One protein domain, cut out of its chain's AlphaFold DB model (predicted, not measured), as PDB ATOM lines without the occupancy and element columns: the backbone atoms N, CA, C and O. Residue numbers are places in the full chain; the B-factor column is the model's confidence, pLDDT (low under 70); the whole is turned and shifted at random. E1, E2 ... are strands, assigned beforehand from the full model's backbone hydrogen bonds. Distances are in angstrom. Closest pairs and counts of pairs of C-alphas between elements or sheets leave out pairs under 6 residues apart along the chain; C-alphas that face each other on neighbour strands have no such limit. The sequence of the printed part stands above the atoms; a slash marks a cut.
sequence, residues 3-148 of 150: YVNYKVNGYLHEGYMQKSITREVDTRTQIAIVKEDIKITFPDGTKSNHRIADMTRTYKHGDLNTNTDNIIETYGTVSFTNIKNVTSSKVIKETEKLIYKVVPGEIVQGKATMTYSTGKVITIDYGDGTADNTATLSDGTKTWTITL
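AT A GLANCE: This is residues 3 to 148 of the 150 residues of an uncharacterized protein of bioreactor metagenome (UniProt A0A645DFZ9). One broad, twisted sheet of eleven strands is bowed into an open trough, with the long strands E2 to E5 side by side in one half and mostly shorter strands in the other. Past E5 the row splits, with E6 and E7 both pairing with E5 and with E8; E1 lies at one edge and E11 at the other. The printed part has 146 residues, with no named helix and strands E1 to E11 in chain order; the class is all strand and the neighbours are antiparallel. The whole is only just loose, close to compact, with a radius of gyration of the C-alphas of 17.6 A and spans of 50 by 42 by 25 A.

IN THESE COORDINATES: E1, residues 3 to 8, begins at C-alpha 3 (352.787, 187.476, 252.941). E2, residues 11 to 24, is 38.4 A long and bends by 60 degrees at residue 14. E3, residues 29 to 41, is 36.7 A long; E4, residues 48 to 60, is 36.0 A long; E5, residues 71 to 81, is 30.0 A long. E6 is residues 87 to 92 and E7 residues 98 to 101. E8, residues 106 to 116, is 24.9 A long and bends by 94 degrees at residue 109. E9 is residues 121 to 128 and E10 residues 134 to 138; E11, residues 143 to 147, ends at C-alpha 147 (343.927, 196.445, 284.892).

HOW THE PARTS SIT: Strands E1 to E6 form a meander, each strand the antiparallel neighbour of the one before. The hairpin of edge strand E1 and E2 has directions 113 degrees apart, with N 13 and O 6 at 2.8 A. E2 and E3 stand at 172 degrees, with N 18 and O 35 at 2.8 A. Across the neighbours E3 and E4, N 34 and O 55 are within hydrogen-bond range at 2.8 A, and across E4 and E5, N 56 and O 75 are within it at 2.8 A. E5 bends by 62 degrees at residue 76; on the side away from E4 it has E7 beside residues 71 to 74, with N 72 and O 100 at 2.9 A, and E6 beside residues 75 to 81, with N 78 and O 90 at 2.9 A. E8 has E7, with N 99 and O 109 at 2.9 A, and E6, with N 91 and O 113 at 2.8 A, on one side and E9 on the other side, with N 114 and O 122 at 2.8 A. E7 to E11 form a second meander; N 125 and O 136 are 2.8 A apart in E9 and E10, N 137 and O 144 2.8 A in E10 and edge strand E11. E1 and E11 are apart.

THE WHOLE: The C-alphas farthest apart, Asp 26 and Asp 44, are 51.3 A from each other. The printed part has no cut and no long link. Its mean pLDDT is 95.6, and no printed residue is under 70.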
ATOM      1  N   TYR A   3     353.817 186.610 253.497       88.75
ATOM      2  CA  TYR A   3     352.787 187.476 252.941       88.75
ATOM      3  C   TYR A   3     353.394 188.293 251.804       88.75
ATOM      4  O   TYR A   3     354.365 189.025 252.000       88.75
ATOM      5  N   VAL A   4     352.835 188.139 250.606       88.69
ATOM      6  CA  VAL A   4     353.238 188.876 249.404       88.69
ATOM      7  C   VAL A   4     351.967 189.384 248.749       88.69
ATOM      8  O   VAL A   4     351.123 188.575 248.371       88.69
ATOM      9  N   ASN A   5     351.809 190.706 248.650       87.38
ATOM     10  CA  ASN A   5     350.607 191.342 248.097       87.38
ATOM     11  C   ASN A   5     349.285 190.863 248.735       87.38
ATOM     12  O   ASN A   5     348.230 190.914 248.102       87.38
ATOM     13  N   TYR A   6     349.329 190.389 249.985       92.50
ATOM     14  CA  TYR A   6     348.159 189.843 250.667       92.50
ATOM     15  C   TYR A   6     347.300 190.985 251.205       92.50
ATOM     16  O   TYR A   6     347.788 191.805 251.982       92.50
ATOM     17  N   LYS A   7     346.030 191.062 250.795       92.44
ATOM     18  CA  LYS A   7     345.124 192.148 251.187       92.44
ATOM     19  C   LYS A   7     343.940 191.648 252.001       92.44
ATOM     20  O   LYS A   7     343.274 190.698 251.602       92.44
ATOM     21  N   VAL A   8     343.633 192.352 253.087       93.00
ATOM     22  CA  VAL A   8     342.426 192.147 253.901       93.00
ATOM     23  C   VAL A   8     341.776 193.505 254.124       93.00
ATOM     24  O   VAL A   8     342.408 194.411 254.657       93.00
ATOM     25  N   ASN A   9     340.526 193.681 253.685       93.56
ATOM     26  CA  ASN A   9     339.779 194.943 253.826       93.56
ATOM     27  C   ASN A   9     340.558 196.187 253.336       93.56
ATOM     28  O   ASN A   9     340.507 197.249 253.951       93.56
ATOM     29  N   GLY A  10     341.329 196.040 252.253       91.69
ATOM     30  CA  GLY A  10     342.154 197.107 251.675       91.69
ATOM     31  C   GLY A  10     343.519 197.322 252.342       91.69
ATOM     32  O   GLY A  10     344.352 198.015 251.767       91.69
ATOM     33  N   TYR A  11     343.786 196.709 253.496       95.81
ATOM     34  CA  TYR A  11     345.105 196.730 254.128       95.81
ATOM     35  C   TYR A  11     346.021 195.733 253.433       95.81
ATOM     36  O   TYR A  11     345.649 194.576 253.239       95.81
ATOM     37  N   LEU A  12     347.215 196.180 253.060       96.00
ATOM     38  CA  LEU A  12     348.245 195.353 252.447       96.00
ATOM     39  C   LEU A  12     349.175 194.814 253.536       96.00
ATOM     40  O   LEU A  12     349.824 195.585 254.235       96.00
ATOM     41  N   HIS A  13     349.241 193.495 253.657       95.56
ATOM     42  CA  HIS A  13     350.118 192.772 254.566       95.56
ATOM     43  C   HIS A  13     351.304 192.204 253.786       95.56
ATOM     44  O   HIS A  13     351.135 191.461 252.814       95.56
ATOM     45  N   GLU A  14     352.508 192.524 254.244       97.00
ATOM     46  CA  GLU A  14     353.764 192.108 253.629       97.00
ATOM     47  C   GLU A  14     354.739 191.600 254.690       97.00
ATOM     48  O   GLU A  14     354.723 192.055 255.835       97.00
ATOM     49  N   GLY A  15     355.599 190.660 254.295       96.56
ATOM     50  CA  GLY A  15     356.668 190.133 255.140       96.56
ATOM     51  C   GLY A  15     356.450 188.676 255.536       96.56
ATOM     52  O   GLY A  15     355.996 187.868 254.720       96.56
ATOM     53  N   TYR A  16     356.812 188.293 256.758       96.56
ATOM     54  CA  TYR A  16     356.724 186.905 257.202       96.56
ATOM     55  C   TYR A  16     356.390 186.750 258.684       96.56
ATOM     56  O   TYR A  16     356.672 187.597 259.526       96.56
ATOM     57  N   MET A  17     355.828 185.584 258.987       94.94
ATOM     58  CA  MET A  17     355.780 185.020 260.327       94.94
ATOM     59  C   MET A  17     356.253 183.574 260.248       94.94
ATOM     60  O   MET A  17     355.698 182.759 259.504       94.94
ATOM     61  N   GLN A  18     357.298 183.251 260.994       96.50
ATOM     62  CA  GLN A  18     357.812 181.903 261.150       96.50
ATOM     63  C   GLN A  18     357.556 181.447 262.582       96.50
ATOM     64  O   GLN A  18     357.892 182.142 263.534       96.50
ATOM     65  N   LYS A  19     356.991 180.249 262.724       95.75
ATOM     66  CA  LYS A  19     356.816 179.582 264.009       95.75
ATOM     67  C   LYS A  19     357.465 178.208 263.926       95.75
ATOM     68  O   LYS A  19     356.942 177.334 263.239       95.75
ATOM     69  N   SER A  20     358.593 178.035 264.605       96.44
ATOM     70  CA  SER A  20     359.251 176.735 264.762       96.44
ATOM     71  C   SER A  20     358.775 176.103 266.062       96.44
ATOM     72  O   SER A  20     358.781 176.773 267.092       96.44
ATOM     73  N   ILE A  21     358.328 174.849 266.010       96.19
ATOM     74  CA  ILE A  21     357.756 174.136 267.154       96.19
ATOM     75  C   ILE A  21     358.586 172.887 267.433       96.19
ATOM     76  O   ILE A  21     358.713 172.036 266.556       96.19
ATOM     77  N   THR A  22     359.048 172.755 268.671       96.62
ATOM     78  CA  THR A  22     359.631 171.524 269.215       96.62
ATOM     79  C   THR A  22     358.706 170.993 270.302       96.62
ATOM     80  O   THR A  22     358.188 171.772 271.106       96.62
ATOM     81  N   ARG A  23     358.458 169.683 270.317       94.25
ATOM     82  CA  ARG A  23     357.602 169.030 271.312       94.25
ATOM     83  C   ARG A  23     358.418 168.015 272.096       94.25
ATOM     84  O   ARG A  23     358.989 167.115 271.498       94.25
ATOM     85  N   GLU A  24     358.362 168.135 273.413       92.06
ATOM     86  CA  GLU A  24     358.944 167.194 274.362       92.06
ATOM     87  C   GLU A  24     357.811 166.409 275.020       92.06
ATOM     88  O   GLU A  24     357.003 166.954 275.779       92.06
ATOM     89  N   VAL A  25     357.699 165.128 274.664       86.94
ATOM     90  CA  VAL A  25     356.565 164.289 275.078       86.94
ATOM     91  C   VAL A  25     356.638 163.974 276.570       86.94
ATOM     92  O   VAL A  25     355.637 164.139 277.267       86.94
ATOM     93  N   ASP A  26     357.821 163.610 277.065       87.44
ATOM     94  CA  ASP A  26     358.025 163.165 278.449       87.44
ATOM     95  C   ASP A  26     357.714 164.267 279.466       87.44
ATOM     96  O   ASP A  26     357.116 164.021 280.511       87.44
ATOM     97  N   THR A  27     358.058 165.509 279.127       87.31
ATOM     98  CA  THR A  27     357.815 166.691 279.968       87.31
ATOM     99  C   THR A  27     356.536 167.435 279.595       87.31
ATOM    100  O   THR A  27     356.295 168.528 280.111       87.31
ATOM    101  N   ARG A  28     355.729 166.886 278.673       89.31
ATOM    102  CA  ARG A  28     354.480 167.487 278.169       89.31
ATOM    103  C   ARG A  28     354.645 168.961 277.794       89.31
ATOM    104  O   ARG A  28     353.773 169.795 278.043       89.31
ATOM    105  N   THR A  29     355.790 169.282 277.207       94.06
ATOM    106  CA  THR A  29     356.187 170.653 276.912       94.06
ATOM    107  C   THR A  29     356.240 170.868 275.409       94.06
ATOM    108  O   THR A  29     356.637 169.998 274.634       94.06
ATOM    109  N   GLN A  30     355.841 172.055 274.975       96.56
ATOM    110  CA  GLN A  30     356.006 172.500 273.602       96.56
ATOM    111  C   GLN A  30     356.722 173.845 273.611       96.56
ATOM    112  O   GLN A  30     356.288 174.779 274.277       96.56
ATOM    113  N   ILE A  31     357.805 173.963 272.853       97.12
ATOM    114  CA  ILE A  31     358.541 175.216 272.688       97.12
ATOM    115  C   ILE A  31     358.229 175.754 271.298       97.12
ATOM    116  O   ILE A  31     358.413 175.060 270.299       97.12
ATOM    117  N   ALA A  32     357.741 176.988 271.227       97.50
ATOM    118  CA  ALA A  32     357.539 177.709 269.986       97.50
ATOM    119  C   ALA A  32     358.466 178.922 269.918       97.50
ATOM    120  O   ALA A  32     358.378 179.817 270.756       97.50
ATOM    121  N   ILE A  33     359.289 178.984 268.877       97.69
ATOM    122  CA  ILE A  33     360.065 180.174 268.521       97.69
ATOM    123  C   ILE A  33     359.298 180.894 267.414       97.69
ATOM    124  O   ILE A  33     359.084 180.331 266.337       97.69
ATOM    125  N   VAL A  34     358.848 182.115 267.697       97.75
ATOM    126  CA  VAL A  34     358.040 182.951 266.804       97.75
ATOM    127  C   VAL A  34     358.880 184.131 266.333       97.75
ATOM    128  O   VAL A  34     359.199 185.018 267.123       97.75
ATOM    129  N   LYS A  35     359.193 184.151 265.037       98.12
ATOM    130  CA  LYS A  35     359.878 185.259 264.370       98.12
ATOM    131  C   LYS A  35     358.932 185.959 263.414       98.12
ATOM    132  O   LYS A  35     358.282 185.306 262.599       98.12
ATOM    133  N   GLU A  36     358.854 187.275 263.512       97.88
ATOM    134  CA  GLU A  36     357.976 188.103 262.685       97.88
ATOM    135  C   GLU A  36     358.769 189.258 262.086       97.88
ATOM    136  O   GLU A  36     359.600 189.860 262.759       97.88
ATOM    137  N   ASP A  37     358.446 189.588 260.845       98.19
ATOM    138  CA  ASP A  37     358.772 190.850 260.193       98.19
ATOM    139  C   ASP A  37     357.568 191.168 259.306       98.19
ATOM    140  O   ASP A  37     357.417 190.601 258.225       98.19
ATOM    141  N   ILE A  38     356.622 191.942 259.837       97.25
ATOM    142  CA  ILE A  38     355.319 192.178 259.211       97.25
ATOM    143  C   ILE A  38     355.102 193.673 259.061       97.25
ATOM    144  O   ILE A  38     355.029 194.408 260.050       97.25
ATOM    145  N   LYS A  39     354.910 194.113 257.821       97.25
ATOM    146  CA  LYS A  39     354.462 195.460 257.485       97.25
ATOM    147  C   LYS A  39     352.998 195.417 257.060       97.25
ATOM    148  O   LYS A  39     352.601 194.588 256.246       97.25
ATOM    149  N   ILE A  40     352.198 196.315 257.622       96.50
ATOM    150  CA  ILE A  40     350.798 196.513 257.253       96.50
ATOM    151  C   ILE A  40     350.656 197.930 256.716       96.50
ATOM    152  O   ILE A  40     350.747 198.894 257.478       96.50
ATOM    153  N   THR A  41     350.429 198.049 255.415       97.12
ATOM    154  CA  THR A  41     350.188 199.312 254.719       97.12
ATOM    155  C   THR A  41     348.683 199.563 254.632       97.12
ATOM    156  O   THR A  41     347.900 198.666 254.316       97.12
ATOM    157  N   PHE A  42     348.265 200.780 254.966       95.69
ATOM    158  CA  PHE A  42     346.866 201.197 254.990       95.69
ATOM    159  C   PHE A  42     346.309 201.326 253.563       95.69
ATOM    160  O   PHE A  42     347.089 201.474 252.622       95.69
ATOM    161  N   PRO A  43     344.973 201.330 253.385       95.56
ATOM    162  CA  PRO A  43     344.356 201.478 252.065       95.56
ATOM    163  C   PRO A  43     344.781 202.743 251.304       95.56
ATOM    164  O   PRO A  43     344.771 202.739 250.077       95.56
ATOM    165  N   ASP A  44     345.185 203.806 252.016       92.94
ATOM    166  CA  ASP A  44     345.710 205.040 251.412       92.94
ATOM    167  C   ASP A  44     347.100 204.868 250.765       92.94
ATOM    168  O   ASP A  44     347.572 205.770 250.082       92.94
ATOM    169  N   GLY A  45     347.763 203.726 250.978       89.69
ATOM    170  CA  GLY A  45     349.078 203.392 250.425       89.69
ATOM    171  C   GLY A  45     350.251 204.167 251.033       89.69
ATOM    172  O   GLY A  45     351.402 203.828 250.774       89.69
ATOM    173  N   THR A  46     349.985 205.184 251.854       91.06
ATOM    174  CA  THR A  46     351.001 206.115 252.374       91.06
ATOM    175  C   THR A  46     351.400 205.807 253.809       91.06
ATOM    176  O   THR A  46     352.542 206.041 254.203       91.06
ATOM    177  N   LYS A  47     350.474 205.268 254.604       95.50
ATOM    178  CA  LYS A  47     350.707 204.952 256.014       95.50
ATOM    179  C   LYS A  47     350.960 203.471 256.187       95.50
ATOM    180  O   LYS A  47     350.309 202.638 255.560       95.50
ATOM    181  N   SER A  48     351.862 203.132 257.099       96.62
ATOM    182  CA  SER A  48     352.087 201.739 257.466       96.62
ATOM    183  C   SER A  48     352.445 201.587 258.934       96.62
ATOM    184  O   SER A  48     353.001 202.500 259.539       96.62
ATOM    185  N   ASN A  49     352.122 200.425 259.486       97.31
ATOM    186  CA  ASN A  49     352.703 199.938 260.725       97.31
ATOM    187  C   ASN A  49     353.689 198.821 260.384       97.31
ATOM    188  O   ASN A  49     353.441 198.034 259.471       97.31
ATOM    189  N   HIS A  50     354.780 198.716 261.131       98.06
ATOM    190  CA  HIS A  50     355.778 197.666 260.954       98.06
ATOM    191  C   HIS A  50     356.087 197.024 262.296       98.06
ATOM    192  O   HIS A  50     356.258 197.716 263.295       98.06
ATOM    193  N   ARG A  51     356.108 195.698 262.331       97.94
ATOM    194  CA  ARG A  51     356.331 194.918 263.536       97.94
ATOM    195  C   ARG A  51     357.414 193.879 263.281       97.94
ATOM    196  O   ARG A  51     357.268 193.075 262.368       97.94
ATOM    197  N   ILE A  52     358.422 193.839 264.147       98.44
ATOM    198  CA  ILE A  52     359.436 192.780 264.169       98.44
ATOM    199  C   ILE A  52     359.350 192.054 265.514       98.44
ATOM    200  O   ILE A  52     359.094 192.672 266.553       98.44
ATOM    201  N   ALA A  53     359.503 190.734 265.517       98.44
ATOM    202  CA  ALA A  53     359.478 189.930 266.734       98.44
ATOM    203  C   ALA A  53     360.490 188.794 266.688       98.44
ATOM    204  O   ALA A  53     360.662 188.169 265.645       98.44
ATOM    205  N   ASP A  54     361.055 188.475 267.847       98.50
ATOM    206  CA  ASP A  54     361.720 187.202 268.115       98.50
ATOM    207  C   ASP A  54     361.328 186.770 269.531       98.50
ATOM    208  O   ASP A  54     361.799 187.336 270.519       98.50
ATOM    209  N   MET A  55     360.355 185.865 269.623       98.50
ATOM    210  CA  MET A  55     359.699 185.478 270.870       98.50
ATOM    211  C   MET A  55     359.776 183.971 271.069       98.50
ATOM    212  O   MET A  55     359.309 183.209 270.222       98.50
ATOM    213  N   THR A  56     360.245 183.542 272.234       98.62
ATOM    214  CA  THR A  56     360.158 182.149 272.671       98.62
ATOM    215  C   THR A  56     358.950 181.984 273.584       98.62
ATOM    216  O   THR A  56     358.744 182.766 274.515       98.62
ATOM    217  N   ARG A  57     358.136 180.961 273.311       98.25
ATOM    218  CA  ARG A  57     357.011 180.548 274.151       98.25
ATOM    219  C   ARG A  57     357.139 179.083 274.525       98.25
ATOM    220  O   ARG A  57     357.165 178.236 273.638       98.25
ATOM    221  N   THR A  58     357.138 178.789 275.815       97.94
ATOM    222  CA  THR A  58     357.138 177.423 276.338       97.94
ATOM    223  C   THR A  58     355.766 177.125 276.917       97.94
ATOM    224  O   THR A  58     355.388 177.667 277.951       97.94
ATOM    225  N   TYR A  59     355.014 176.280 276.228       96.94
ATOM    226  CA  TYR A  59     353.731 175.761 276.674       96.94
ATOM    227  C   TYR A  59     354.001 174.552 277.566       96.94
ATOM    228  O   TYR A  59     354.623 173.587 277.117       96.94
ATOM    229  N   LYS A  60     353.555 174.613 278.817       96.19
ATOM    230  CA  LYS A  60     353.687 173.527 279.786       96.19
ATOM    231  C   LYS A  60     352.295 173.005 280.097       96.19
ATOM    232  O   LYS A  60     351.451 173.767 280.574       96.19
ATOM    233  N   HIS A  61     352.069 171.734 279.786       92.94
ATOM    234  CA  HIS A  61     350.814 171.060 280.076       92.94
ATOM    235  C   HIS A  61     350.950 170.245 281.358       92.94
ATOM    236  O   HIS A  61     351.851 169.411 281.462       92.94
ATOM    237  N   GLY A  62     350.081 170.514 282.327       87.62
ATOM    238  CA  GLY A  62     350.078 169.834 283.612       87.62
ATOM    239  C   GLY A  62     349.307 168.514 283.575       87.62
ATOM    240  O   GLY A  62     349.622 167.617 282.777       87.62
ATOM    241  N   ASP A  63     348.327 168.359 284.464       87.69
ATOM    242  CA  ASP A  63     347.410 167.218 284.472       87.69
ATOM    243  C   ASP A  63     346.650 167.130 283.137       87.69
ATOM    244  O   ASP A  63     346.284 168.128 282.527       87.69
ATOM    245  N   LEU A  64     346.413 165.911 282.652       83.69
ATOM    246  CA  LEU A  64     345.689 165.686 281.397       83.69
ATOM    247  C   LEU A  64     344.180 165.924 281.537       83.69
ATOM    248  O   LEU A  64     343.498 166.124 280.535       83.69
ATOM    249  N   ASN A  65     343.661 165.885 282.763       88.31
ATOM    250  CA  ASN A  65     342.236 165.994 283.056       88.31
ATOM    251  C   ASN A  65     341.805 167.429 283.375       88.31
ATOM    252  O   ASN A  65     340.608 167.711 283.431       88.31
ATOM    253  N   THR A  66     342.761 168.338 283.582       88.31
ATOM    254  CA  THR A  66     342.491 169.747 283.873       88.31
ATOM    255  C   THR A  66     343.355 170.659 283.018       88.31
ATOM    256  O   THR A  66     344.359 170.258 282.451       88.31
ATOM    257  N   ASN A  67     342.961 171.920 282.909       87.56
ATOM    258  CA  ASN A  67     343.758 172.953 282.250       87.56
ATOM    259  C   ASN A  67     344.149 174.093 283.200       87.56
ATOM    260  O   ASN A  67     344.692 175.101 282.747       87.56
ATOM    261  N   THR A  68     343.860 173.951 284.493       91.50
ATOM    262  CA  THR A  68     344.065 174.975 285.526       91.50
ATOM    263  C   THR A  68     345.529 175.181 285.890       91.50
ATOM    264  O   THR A  68     345.908 176.261 286.335       91.50
ATOM    265  N   ASP A  69     346.355 174.171 285.659       91.81
ATOM    266  CA  ASP A  69     347.800 174.172 285.863       91.81
ATOM    267  C   ASP A  69     348.591 174.388 284.562       91.81
ATOM    268  O   ASP A  69     349.818 174.502 284.592       91.81
ATOM    269  N   ASN A  70     347.908 174.514 283.419       95.75
ATOM    270  CA  ASN A  70     348.559 174.822 282.153       95.75
ATOM    271  C   ASN A  70     349.070 176.265 282.150       95.75
ATOM    272  O   ASN A  70     348.316 177.220 282.382       95.75
ATOM    273  N   ILE A  71     350.344 176.426 281.795       96.94
ATOM    274  CA  ILE A  71     350.986 177.736 281.699       96.94
ATOM    275  C   ILE A  71     351.725 177.921 280.378       96.94
ATOM    276  O   ILE A  71     352.140 176.969 279.716       96.94
ATOM    277  N   ILE A  72     351.912 179.184 280.007       97.94
ATOM    278  CA  ILE A  72     352.767 179.589 278.897       97.94
ATOM    279  C   ILE A  72     353.817 180.547 279.444       97.94
ATOM    280  O   ILE A  72     353.494 181.647 279.891       97.94
ATOM    281  N   GLU A  73     355.076 180.137 279.372       98.38
ATOM    282  CA  GLU A  73     356.213 181.007 279.650       98.38
ATOM    283  C   GLU A  73     356.588 181.758 278.377       98.38
ATOM    284  O   GLU A  73     356.682 181.146 277.314       98.38
ATOM    285  N   THR A  74     356.793 183.070 278.444       98.62
ATOM    286  CA  THR A  74     357.104 183.884 277.262       98.62
ATOM    287  C   THR A  74     358.262 184.833 277.536       98.62
ATOM    288  O   THR A  74     358.230 185.565 278.520       98.62
ATOM    289  N   TYR A  75     359.246 184.872 276.638       98.81
ATOM    290  CA  TYR A  75     360.339 185.848 276.651       98.81
ATOM    291  C   TYR A  75     360.809 186.177 275.230       98.81
ATOM    292  O   TYR A  75     360.399 185.527 274.269       98.81
ATOM    293  N   GLY A  76     361.635 187.211 275.087       98.62
ATOM    294  CA  GLY A  76     362.141 187.678 273.800       98.62
ATOM    295  C   GLY A  76     361.852 189.153 273.552       98.62
ATOM    296  O   GLY A  76     361.698 189.947 274.486       98.62
ATOM    297  N   THR A  77     361.808 189.529 272.277       98.69
ATOM    298  CA  THR A  77     361.721 190.924 271.851       98.69
ATOM    299  C   THR A  77     360.620 191.172 270.830       98.69
ATOM    300  O   THR A  77     360.264 190.332 270.002       98.69
ATOM    301  N   VAL A  78     360.085 192.383 270.894       98.56
ATOM    302  CA  VAL A  78     359.136 192.941 269.939       98.56
ATOM    303  C   VAL A  78     359.571 194.363 269.643       98.56
ATOM    304  O   VAL A  78     359.798 195.121 270.575       98.56
ATOM    305  N   SER A  79     359.632 194.756 268.377       98.31
ATOM    306  CA  SER A  79     359.650 196.161 267.981       98.31
ATOM    307  C   SER A  79     358.427 196.491 267.135       98.31
ATOM    308  O   SER A  79     357.854 195.636 266.452       98.31
ATOM    309  N   PHE A  80     357.993 197.740 267.234       98.12
ATOM    310  CA  PHE A  80     356.865 198.271 266.497       98.12
ATOM    311  C   PHE A  80     357.165 199.696 266.047       98.12
ATOM    312  O   PHE A  80     357.556 200.532 266.856       98.12
ATOM    313  N   THR A  81     356.927 199.977 264.776       98.06
ATOM    314  CA  THR A  81     356.958 201.312 264.182       98.06
ATOM    315  C   THR A  81     355.547 201.649 263.739       98.06
ATOM    316  O   THR A  81     354.938 200.896 262.977       98.06
ATOM    317  N   ASN A  82     355.007 202.763 264.227       95.12
ATOM    318  CA  ASN A  82     353.652 203.180 263.879       95.12
ATOM    319  C   ASN A  82     353.609 204.058 262.614       95.12
ATOM    320  O   ASN A  82     354.638 204.476 262.090       95.12
ATOM    321  N   ILE A  83     352.399 204.432 262.194       95.06
ATOM    322  CA  ILE A  83     352.143 205.321 261.043       95.06
ATOM    323  C   ILE A  83     352.830 206.698 261.094       95.06
ATOM    324  O   ILE A  83     352.862 207.393 260.084       95.06
ATOM    325  N   LYS A  84     353.327 207.129 262.260       94.06
ATOM    326  CA  LYS A  84     354.060 208.391 262.458       94.06
ATOM    327  C   LYS A  84     355.578 208.172 262.529       94.06
ATOM    328  O   LYS A  84     356.288 209.069 262.969       94.06
ATOM    329  N   ASN A  85     356.068 206.984 262.165       92.50
ATOM    330  CA  ASN A  85     357.460 206.547 262.320       92.50
ATOM    331  C   ASN A  85     357.982 206.592 263.768       92.50
ATOM    332  O   ASN A  85     359.188 206.586 264.000       92.50
ATOM    333  N   VAL A  86     357.084 206.608 264.759       96.00
ATOM    334  CA  VAL A  86     357.463 206.486 266.171       96.00
ATOM    335  C   VAL A  86     357.661 205.009 266.469       96.00
ATOM    336  O   VAL A  86     356.763 204.199 266.209       96.00
ATOM    337  N   THR A  87     358.825 204.673 267.018       97.44
ATOM    338  CA  THR A  87     359.184 203.297 267.349       97.44
ATOM    339  C   THR A  87     359.013 203.015 268.836       97.44
ATOM    340  O   THR A  87     359.191 203.885 269.694       97.44
ATOM    341  N   SER A  88     358.657 201.777 269.152       98.00
ATOM    342  CA  SER A  88     358.756 201.221 270.492       98.00
ATOM    343  C   SER A  88     359.308 199.804 270.435       98.00
ATOM    344  O   SER A  88     359.126 199.088 269.448       98.00
ATOM    345  N   SER A  89     359.991 199.390 271.494       98.25
ATOM    346  CA  SER A  89     360.424 198.014 271.692       98.25
ATOM    347  C   SER A  89     359.940 197.491 273.036       98.25
ATOM    348  O   SER A  89     359.848 198.237 274.003       98.25
ATOM    349  N   LYS A  90     359.612 196.202 273.086       98.50
ATOM    350  CA  LYS A  90     359.351 195.430 274.296       98.50
ATOM    351  C   LYS A  90     360.434 194.373 274.413       98.50
ATOM    352  O   LYS A  90     360.648 193.614 273.469       98.50
ATOM    353  N   VAL A  91     361.058 194.288 275.576       98.75
ATOM    354  CA  VAL A  91     361.997 193.224 275.932       98.75
ATOM    355  C   VAL A  91     361.462 192.500 277.154       98.75
ATOM    356  O   VAL A  91     361.120 193.126 278.156       98.75
ATOM    357  N   ILE A  92     361.397 191.178 277.071       98.81
ATOM    358  CA  ILE A  92     361.146 190.289 278.201       98.81
ATOM    359  C   ILE A  92     362.377 189.400 278.314       98.81
ATOM    360  O   ILE A  92     362.682 188.644 277.388       98.81
ATOM    361  N   LYS A  93     363.103 189.504 279.425       98.44
ATOM    362  CA  LYS A  93     364.283 188.667 279.656       98.44
ATOM    363  C   LYS A  93     363.849 187.253 280.005       98.44
ATOM    364  O   LYS A  93     362.822 187.060 280.644       98.44
ATOM    365  N   GLU A  94     364.665 186.269 279.658       97.88
ATOM    366  CA  GLU A  94     364.402 184.870 280.011       97.88
ATOM    367  C   GLU A  94     364.326 184.653 281.535       97.88
ATOM    368  O   GLU A  94     363.465 183.918 282.019       97.88
ATOM    369  N   THR A  95     365.152 185.374 282.301       98.00
ATOM    370  CA  THR A  95     365.149 185.373 283.775       98.00
ATOM    371  C   THR A  95     363.923 186.051 284.388       98.00
ATOM    372  O   THR A  95     363.653 185.870 285.568       98.00
ATOM    373  N   GLU A  96     363.189 186.847 283.607       97.94
ATOM    374  CA  GLU A  96     362.003 187.606 284.029       97.94
ATOM    375  C   GLU A  96     360.788 187.263 283.150       97.94
ATOM    376  O   GLU A  96     359.898 188.092 282.942       97.94
ATOM    377  N   LYS A  97     360.777 186.050 282.585       98.38
ATOM    378  CA  LYS A  97     359.756 185.567 281.653       98.38
ATOM    379  C   LYS A  97     358.340 185.808 282.163       98.38
ATOM    380  O   LYS A  97     358.052 185.667 283.350       98.38
ATOM    381  N   LEU A  98     357.448 186.122 281.230       98.25
ATOM    382  CA  LEU A  98     356.031 186.256 281.536       98.25
ATOM    383  C   LEU A  98     355.415 184.875 281.725       98.25
ATOM    384  O   LEU A  98     355.628 184.002 280.883       98.25
ATOM    385  N   ILE A  99     354.624 184.707 282.781       98.00
ATOM    386  CA  ILE A  99     353.852 183.493 283.044       98.00
ATOM    387  C   ILE A  99     352.384 183.796 282.780       98.00
ATOM    388  O   ILE A  99     351.758 184.573 283.496       98.00
ATOM    389  N   TYR A 100     351.836 183.175 281.742       96.94
ATOM    390  CA  TYR A 100     350.409 183.199 281.449       96.94
ATOM    391  C   TYR A 100     349.759 181.920 281.966       96.94
ATOM    392  O   TYR A 100     350.156 180.831 281.549       96.94
ATOM    393  N   LYS A 101     348.753 182.041 282.833       95.69
ATOM    394  CA  LYS A 101     347.912 180.915 283.253       95.69
ATOM    395  C   LYS A 101     346.766 180.749 282.267       95.69
ATOM    396  O   LYS A 101     346.000 181.685 282.049       95.69
ATOM    397  N   VAL A 102     346.630 179.552 281.693       93.81
ATOM    398  CA  VAL A 102     345.569 179.256 280.712       93.81
ATOM    399  C   VAL A 102     344.182 179.425 281.324       93.81
ATOM    400  O   VAL A 102     343.290 179.948 280.662       93.81
ATOM    401  N   VAL A 103     344.028 179.064 282.596       92.56
ATOM    402  CA  VAL A 103     342.872 179.422 283.418       92.56
ATOM    403  C   VAL A 103     343.398 180.208 284.622       92.56
ATOM    404  O   VAL A 103     344.243 179.687 285.348       92.56
ATOM    405  N   PRO A 104     342.970 181.465 284.832       92.38
ATOM    406  CA  PRO A 104     341.789 182.105 284.242       92.38
ATOM    407  C   PRO A 104     342.015 182.817 282.895       92.38
ATOM    408  O   PRO A 104     341.103 183.483 282.413       92.38
ATOM    409  N   GLY A 105     343.190 182.686 282.277       93.00
ATOM    410  CA  GLY A 105     343.482 183.303 280.984       93.00
ATOM    411  C   GLY A 105     344.134 184.676 281.116       93.00
ATOM    412  O   GLY A 105     343.699 185.643 280.497       93.00
ATOM    413  N   GLU A 106     345.169 184.776 281.948       93.75
ATOM    414  CA  GLU A 106     345.861 186.040 282.202       93.75
ATOM    415  C   GLU A 106     347.347 185.843 282.513       93.75
ATOM    416  O   GLU A 106     347.801 184.753 282.870       93.75
ATOM    417  N   ILE A 107     348.114 186.920 282.340       96.12
ATOM    418  CA  ILE A 107     349.520 186.981 282.742       96.12
ATOM    419  C   ILE A 107     349.549 187.317 284.229       96.12
ATOM    420  O   ILE A 107     348.983 188.331 284.618       96.12
ATOM    421  N   VAL A 108     350.211 186.477 285.018       96.69
ATOM    422  CA  VAL A 108     350.212 186.557 286.490       96.69
ATOM    423  C   VAL A 108     351.586 186.840 287.087       96.69
ATOM    424  O   VAL A 108     351.718 186.991 288.294       96.69
ATOM    425  N   GLN A 109     352.639 186.810 286.267       98.00
ATOM    426  CA  GLN A 109     354.011 186.996 286.728       98.00
ATOM    427  C   GLN A 109     354.925 187.406 285.576       98.00
ATOM    428  O   GLN A 109     354.663 187.086 284.413       98.00
ATOM    429  N   GLY A 110     356.031 188.060 285.923       98.31
ATOM    430  CA  GLY A 110     357.147 188.367 285.034       98.31
ATOM    431  C   GLY A 110     357.289 189.860 284.786       98.31
ATOM    432  O   GLY A 110     356.442 190.655 285.190       98.31
ATOM    433  N   LYS A 111     358.372 190.254 284.109       98.44
ATOM    434  CA  LYS A 111     358.651 191.660 283.808       98.44
ATOM    435  C   LYS A 111     358.915 191.886 282.333       98.44
ATOM    436  O   LYS A 111     359.581 191.109 281.653       98.44
ATOM    437  N   ALA A 112     358.412 193.009 281.843       98.50
ATOM    438  CA  ALA A 112     358.722 193.511 280.518       98.50
ATOM    439  C   ALA A 112     359.240 194.944 280.601       98.50
ATOM    440  O   ALA A 112     358.751 195.744 281.390       98.50
ATOM    441  N   THR A 113     360.189 195.285 279.741       98.69
ATOM    442  CA  THR A 113     360.658 196.661 279.561       98.69
ATOM    443  C   THR A 113     360.202 197.166 278.204       98.69
ATOM    444  O   THR A 113     360.488 196.542 277.185       98.69
ATOM    445  N   MET A 114     359.480 198.279 278.197       98.19
ATOM    446  CA  MET A 114     359.076 199.018 277.012       98.19
ATOM    447  C   MET A 114     359.996 200.225 276.838       98.19
ATOM    448  O   MET A 114     360.066 201.060 277.735       98.19
ATOM    449  N   THR A 115     360.633 200.365 275.683       98.31
ATOM    450  CA  THR A 115     361.432 201.546 275.332       98.31
ATOM    451  C   THR A 115     360.792 202.242 274.145       98.31
ATOM    452  O   THR A 115     360.456 201.599 273.154       98.31
ATOM    453  N   TYR A 116     360.611 203.554 274.229       97.00
ATOM    454  CA  TYR A 116     360.059 204.376 273.153       97.00
ATOM    455  C   TYR A 116     361.169 205.176 272.470       97.00
ATOM    456  O   TYR A 116     362.171 205.516 273.098       97.00
ATOM    457  N   SER A 117     360.968 205.552 271.207       95.81
ATOM    458  CA  SER A 117     361.928 206.359 270.436       95.81
ATOM    459  C   SER A 117     362.256 207.717 271.066       95.81
ATOM    460  O   SER A 117     363.257 208.330 270.719       95.81
ATOM    461  N   THR A 118     361.427 208.193 271.998       94.25
ATOM    462  CA  THR A 118     361.662 209.409 272.789       94.25
ATOM    463  C   THR A 118     362.676 209.219 273.922       94.25
ATOM    464  O   THR A 118     362.945 210.163 274.655       94.25
ATOM    465  N   GLY A 119     363.184 208.000 274.128       94.12
ATOM    466  CA  GLY A 119     364.025 207.631 275.269       94.12
ATOM    467  C   GLY A 119     363.235 207.265 276.529       94.12
ATOM    468  O   GLY A 119     363.822 206.803 277.501       94.12
ATOM    469  N   LYS A 120     361.901 207.415 276.523       96.25
ATOM    470  CA  LYS A 120     361.056 206.981 277.642       96.25
ATOM    471  C   LYS A 120     361.144 205.462 277.803       96.25
ATOM    472  O   LYS A 120     360.952 204.727 276.835       96.25
ATOM    473  N   VAL A 121     361.358 205.010 279.036       98.00
ATOM    474  CA  VAL A 121     361.375 203.594 279.415       98.00
ATOM    475  C   VAL A 121     360.265 203.338 280.425       98.00
ATOM    476  O   VAL A 121     360.126 204.090 281.384       98.00
ATOM    477  N   ILE A 122     359.470 202.294 280.200       98.38
ATOM    478  CA  ILE A 122     358.452 201.815 281.135       98.38
ATOM    479  C   ILE A 122     358.730 200.355 281.460       98.38
ATOM    480  O   ILE A 122     358.767 199.520 280.558       98.38
ATOM    481  N   THR A 123     358.869 200.020 282.737       98.44
ATOM    482  CA  THR A 123     358.861 198.624 283.182       98.44
ATOM    483  C   THR A 123     357.445 198.222 283.564       98.44
ATOM    484  O   THR A 123     356.740 198.997 284.203       98.44
ATOM    485  N   ILE A 124     357.041 197.015 283.190       98.25
ATOM    486  CA  ILE A 124     355.745 196.419 283.510       98.25
ATOM    487  C   ILE A 124     356.028 195.163 284.328       98.25
ATOM    488  O   ILE A 124     356.680 194.253 283.817       98.25
ATOM    489  N   ASP A 125     355.558 195.133 285.566       98.31
ATOM    490  CA  ASP A 125     355.623 193.996 286.480       98.31
ATOM    491  C   ASP A 125     354.233 193.369 286.597       98.31
ATOM    492  O   ASP A 125     353.271 194.045 286.963       98.31
ATOM    493  N   TYR A 126     354.126 192.095 286.232       97.56
ATOM    494  CA  TYR A 126     352.868 191.352 286.205       97.56
ATOM    495  C   TYR A 126     352.577 190.614 287.518       97.56
ATOM    496  O   TYR A 126     351.632 189.838 287.559       97.56
ATOM    497  N   GLY A 127     353.371 190.840 288.568       95.81
ATOM    498  CA  GLY A 127     353.103 190.307 289.899       95.81
ATOM    499  C   GLY A 127     353.873 189.028 290.214       95.81
ATOM    500  O   GLY A 127     354.935 188.747 289.650       95.81
ATOM    501  N   ASP A 128     353.344 188.270 291.168       94.94
ATOM    502  CA  ASP A 128     354.034 187.182 291.869       94.94
ATOM    503  C   ASP A 128     353.504 185.777 291.539       94.94
ATOM    504  O   ASP A 128     353.967 184.787 292.105       94.94
ATOM    505  N   GLY A 129     352.553 185.674 290.611       94.81
ATOM    506  CA  GLY A 129     351.847 184.440 290.267       94.81
ATOM    507  C   GLY A 129     350.373 184.437 290.683       94.81
ATOM    508  O   GLY A 129     349.629 183.526 290.276       94.81
ATOM    509  N   THR A 130     349.939 185.437 291.455       95.38
ATOM    510  CA  THR A 130     348.532 185.653 291.805       95.38
ATOM    511  C   THR A 130     347.735 186.115 290.586       95.38
ATOM    512  O   THR A 130     348.175 186.948 289.801       95.38
ATOM    513  N   ALA A 131     346.548 185.537 290.409       93.81
ATOM    514  CA  ALA A 131     345.638 185.904 289.335       93.81
ATOM    515  C   ALA A 131     344.732 187.064 289.782       93.81
ATOM    516  O   ALA A 131     343.627 186.837 290.278       93.81
ATOM    517  N   ASP A 132     345.238 188.295 289.678       94.50
ATOM    518  CA  ASP A 132     344.535 189.526 290.066       94.50
ATOM    519  C   ASP A 132     344.145 190.421 288.874       94.50
ATOM    520  O   ASP A 132     343.483 191.447 289.051       94.50
ATOM    521  N   ASN A 133     344.493 190.013 287.647       93.62
ATOM    522  CA  ASN A 133     344.280 190.774 286.418       93.62
ATOM    523  C   ASN A 133     344.876 192.200 286.444       93.62
ATOM    524  O   ASN A 133     344.328 193.124 285.825       93.62
ATOM    525  N   THR A 134     345.994 192.403 287.141       96.25
ATOM    526  CA  THR A 134     346.680 193.695 287.205       96.25
ATOM    527  C   THR A 134     348.142 193.622 286.776       96.25
ATOM    528  O   THR A 134     348.731 192.560 286.604       96.25
ATOM    529  N   ALA A 135     348.730 194.790 286.533       97.56
ATOM    530  CA  ALA A 135     350.172 194.946 286.427       97.56
ATOM    531  C   ALA A 135     350.594 196.290 287.017       97.56
ATOM    532  O   ALA A 135     349.880 197.290 286.889       97.56
ATOM    533  N   THR A 136     351.778 196.321 287.616       98.38
ATOM    534  CA  THR A 136     352.409 197.544 288.110       98.38
ATOM    535  C   THR A 136     353.367 198.079 287.058       98.38
ATOM    536  O   THR A 136     354.293 197.399 286.622       98.38
ATOM    537  N   LEU A 137     353.147 199.313 286.632       98.31
ATOM    538  CA  LEU A 137     354.005 200.023 285.697       98.31
ATOM    539  C   LEU A 137     354.909 200.979 286.466       98.31
ATOM    540  O   LEU A 137     354.506 201.519 287.493       98.31
ATOM    541  N   SER A 138     356.113 201.208 285.949       98.12
ATOM    542  CA  SER A 138     357.039 202.220 286.456       98.12
ATOM    543  C   SER A 138     357.731 202.939 285.309       98.12
ATOM    544  O   SER A 138     358.162 202.293 284.355       98.12
ATOM    545  N   ASP A 139     357.872 204.260 285.411       97.31
ATOM    546  CA  ASP A 139     358.741 205.063 284.535       97.31
ATOM    547  C   ASP A 139     360.099 205.397 285.183       97.31
ATOM    548  O   ASP A 139     360.844 206.239 284.683       97.31
ATOM    549  N   GLY A 140     360.410 204.753 286.315       94.75
ATOM    550  CA  GLY A 140     361.588 205.023 287.142       94.75
ATOM    551  C   GLY A 140     361.393 206.144 288.167       94.75
ATOM    552  O   GLY A 140     362.146 206.207 289.133       94.75
ATOM    553  N   THR A 141     360.370 206.992 288.005       96.25
ATOM    554  CA  THR A 141     360.032 208.073 288.950       96.25
ATOM    555  C   THR A 141     358.719 207.798 289.679       96.25
ATOM    556  O   THR A 141     358.579 208.105 290.861       96.25
ATOM    557  N   LYS A 142     357.737 207.234 288.974       96.75
ATOM    558  CA  LYS A 142     356.399 206.942 289.484       96.75
ATOM    559  C   LYS A 142     356.015 205.516 289.153       96.75
ATOM    560  O   LYS A 142     356.364 205.005 288.091       96.75
ATOM    561  N   THR A 143     355.223 204.928 290.040       98.00
ATOM    562  CA  THR A 143     354.559 203.649 289.819       98.00
ATOM    563  C   THR A 143     353.050 203.828 289.770       98.00
ATOM    564  O   THR A 143     352.491 204.715 290.418       98.00
ATOM    565  N   TRP A 144     352.380 203.009 288.965       98.19
ATOM    566  CA  TRP A 144     350.922 202.959 288.915       98.19
ATOM    567  C   TRP A 144     350.447 201.575 288.492       98.19
ATOM    568  O   TRP A 144     351.121 200.876 287.738       98.19
ATOM    569  N   THR A 145     349.267 201.191 288.957       97.75
ATOM    570  CA  THR A 145     348.651 199.910 288.612       97.75
ATOM    571  C   THR A 145     347.686 200.093 287.448       97.75
ATOM    572  O   THR A 145     346.958 201.085 287.379       97.75
ATOM    573  N   ILE A 146     347.668 199.128 286.533       96.44
ATOM    574  CA  ILE A 146     346.647 199.022 285.491       96.44
ATOM    575  C   ILE A 146     345.900 197.701 285.623       96.44
ATOM    576  O   ILE A 146     346.464 196.703 286.066       96.44
ATOM    577  N   THR A 147     344.656 197.685 285.159       95.56
ATOM    578  CA  THR A 147     343.927 196.445 284.892       95.56
ATOM    579  C   THR A 147     344.313 195.927 283.513       95.56
ATOM    580  O   THR A 147     344.309 196.676 282.530       95.56
ATOM    581  N   LEU A 148     344.644 194.644 283.429       89.88
ATOM    582  CA  LEU A 148     344.933 193.987 282.163       89.88
ATOM    583  C   LEU A 148     343.627 193.752 281.401       89.88
ATOM    584  O   LEU A 148     342.594 193.382 281.967       89.88
TER     585      LEU A 148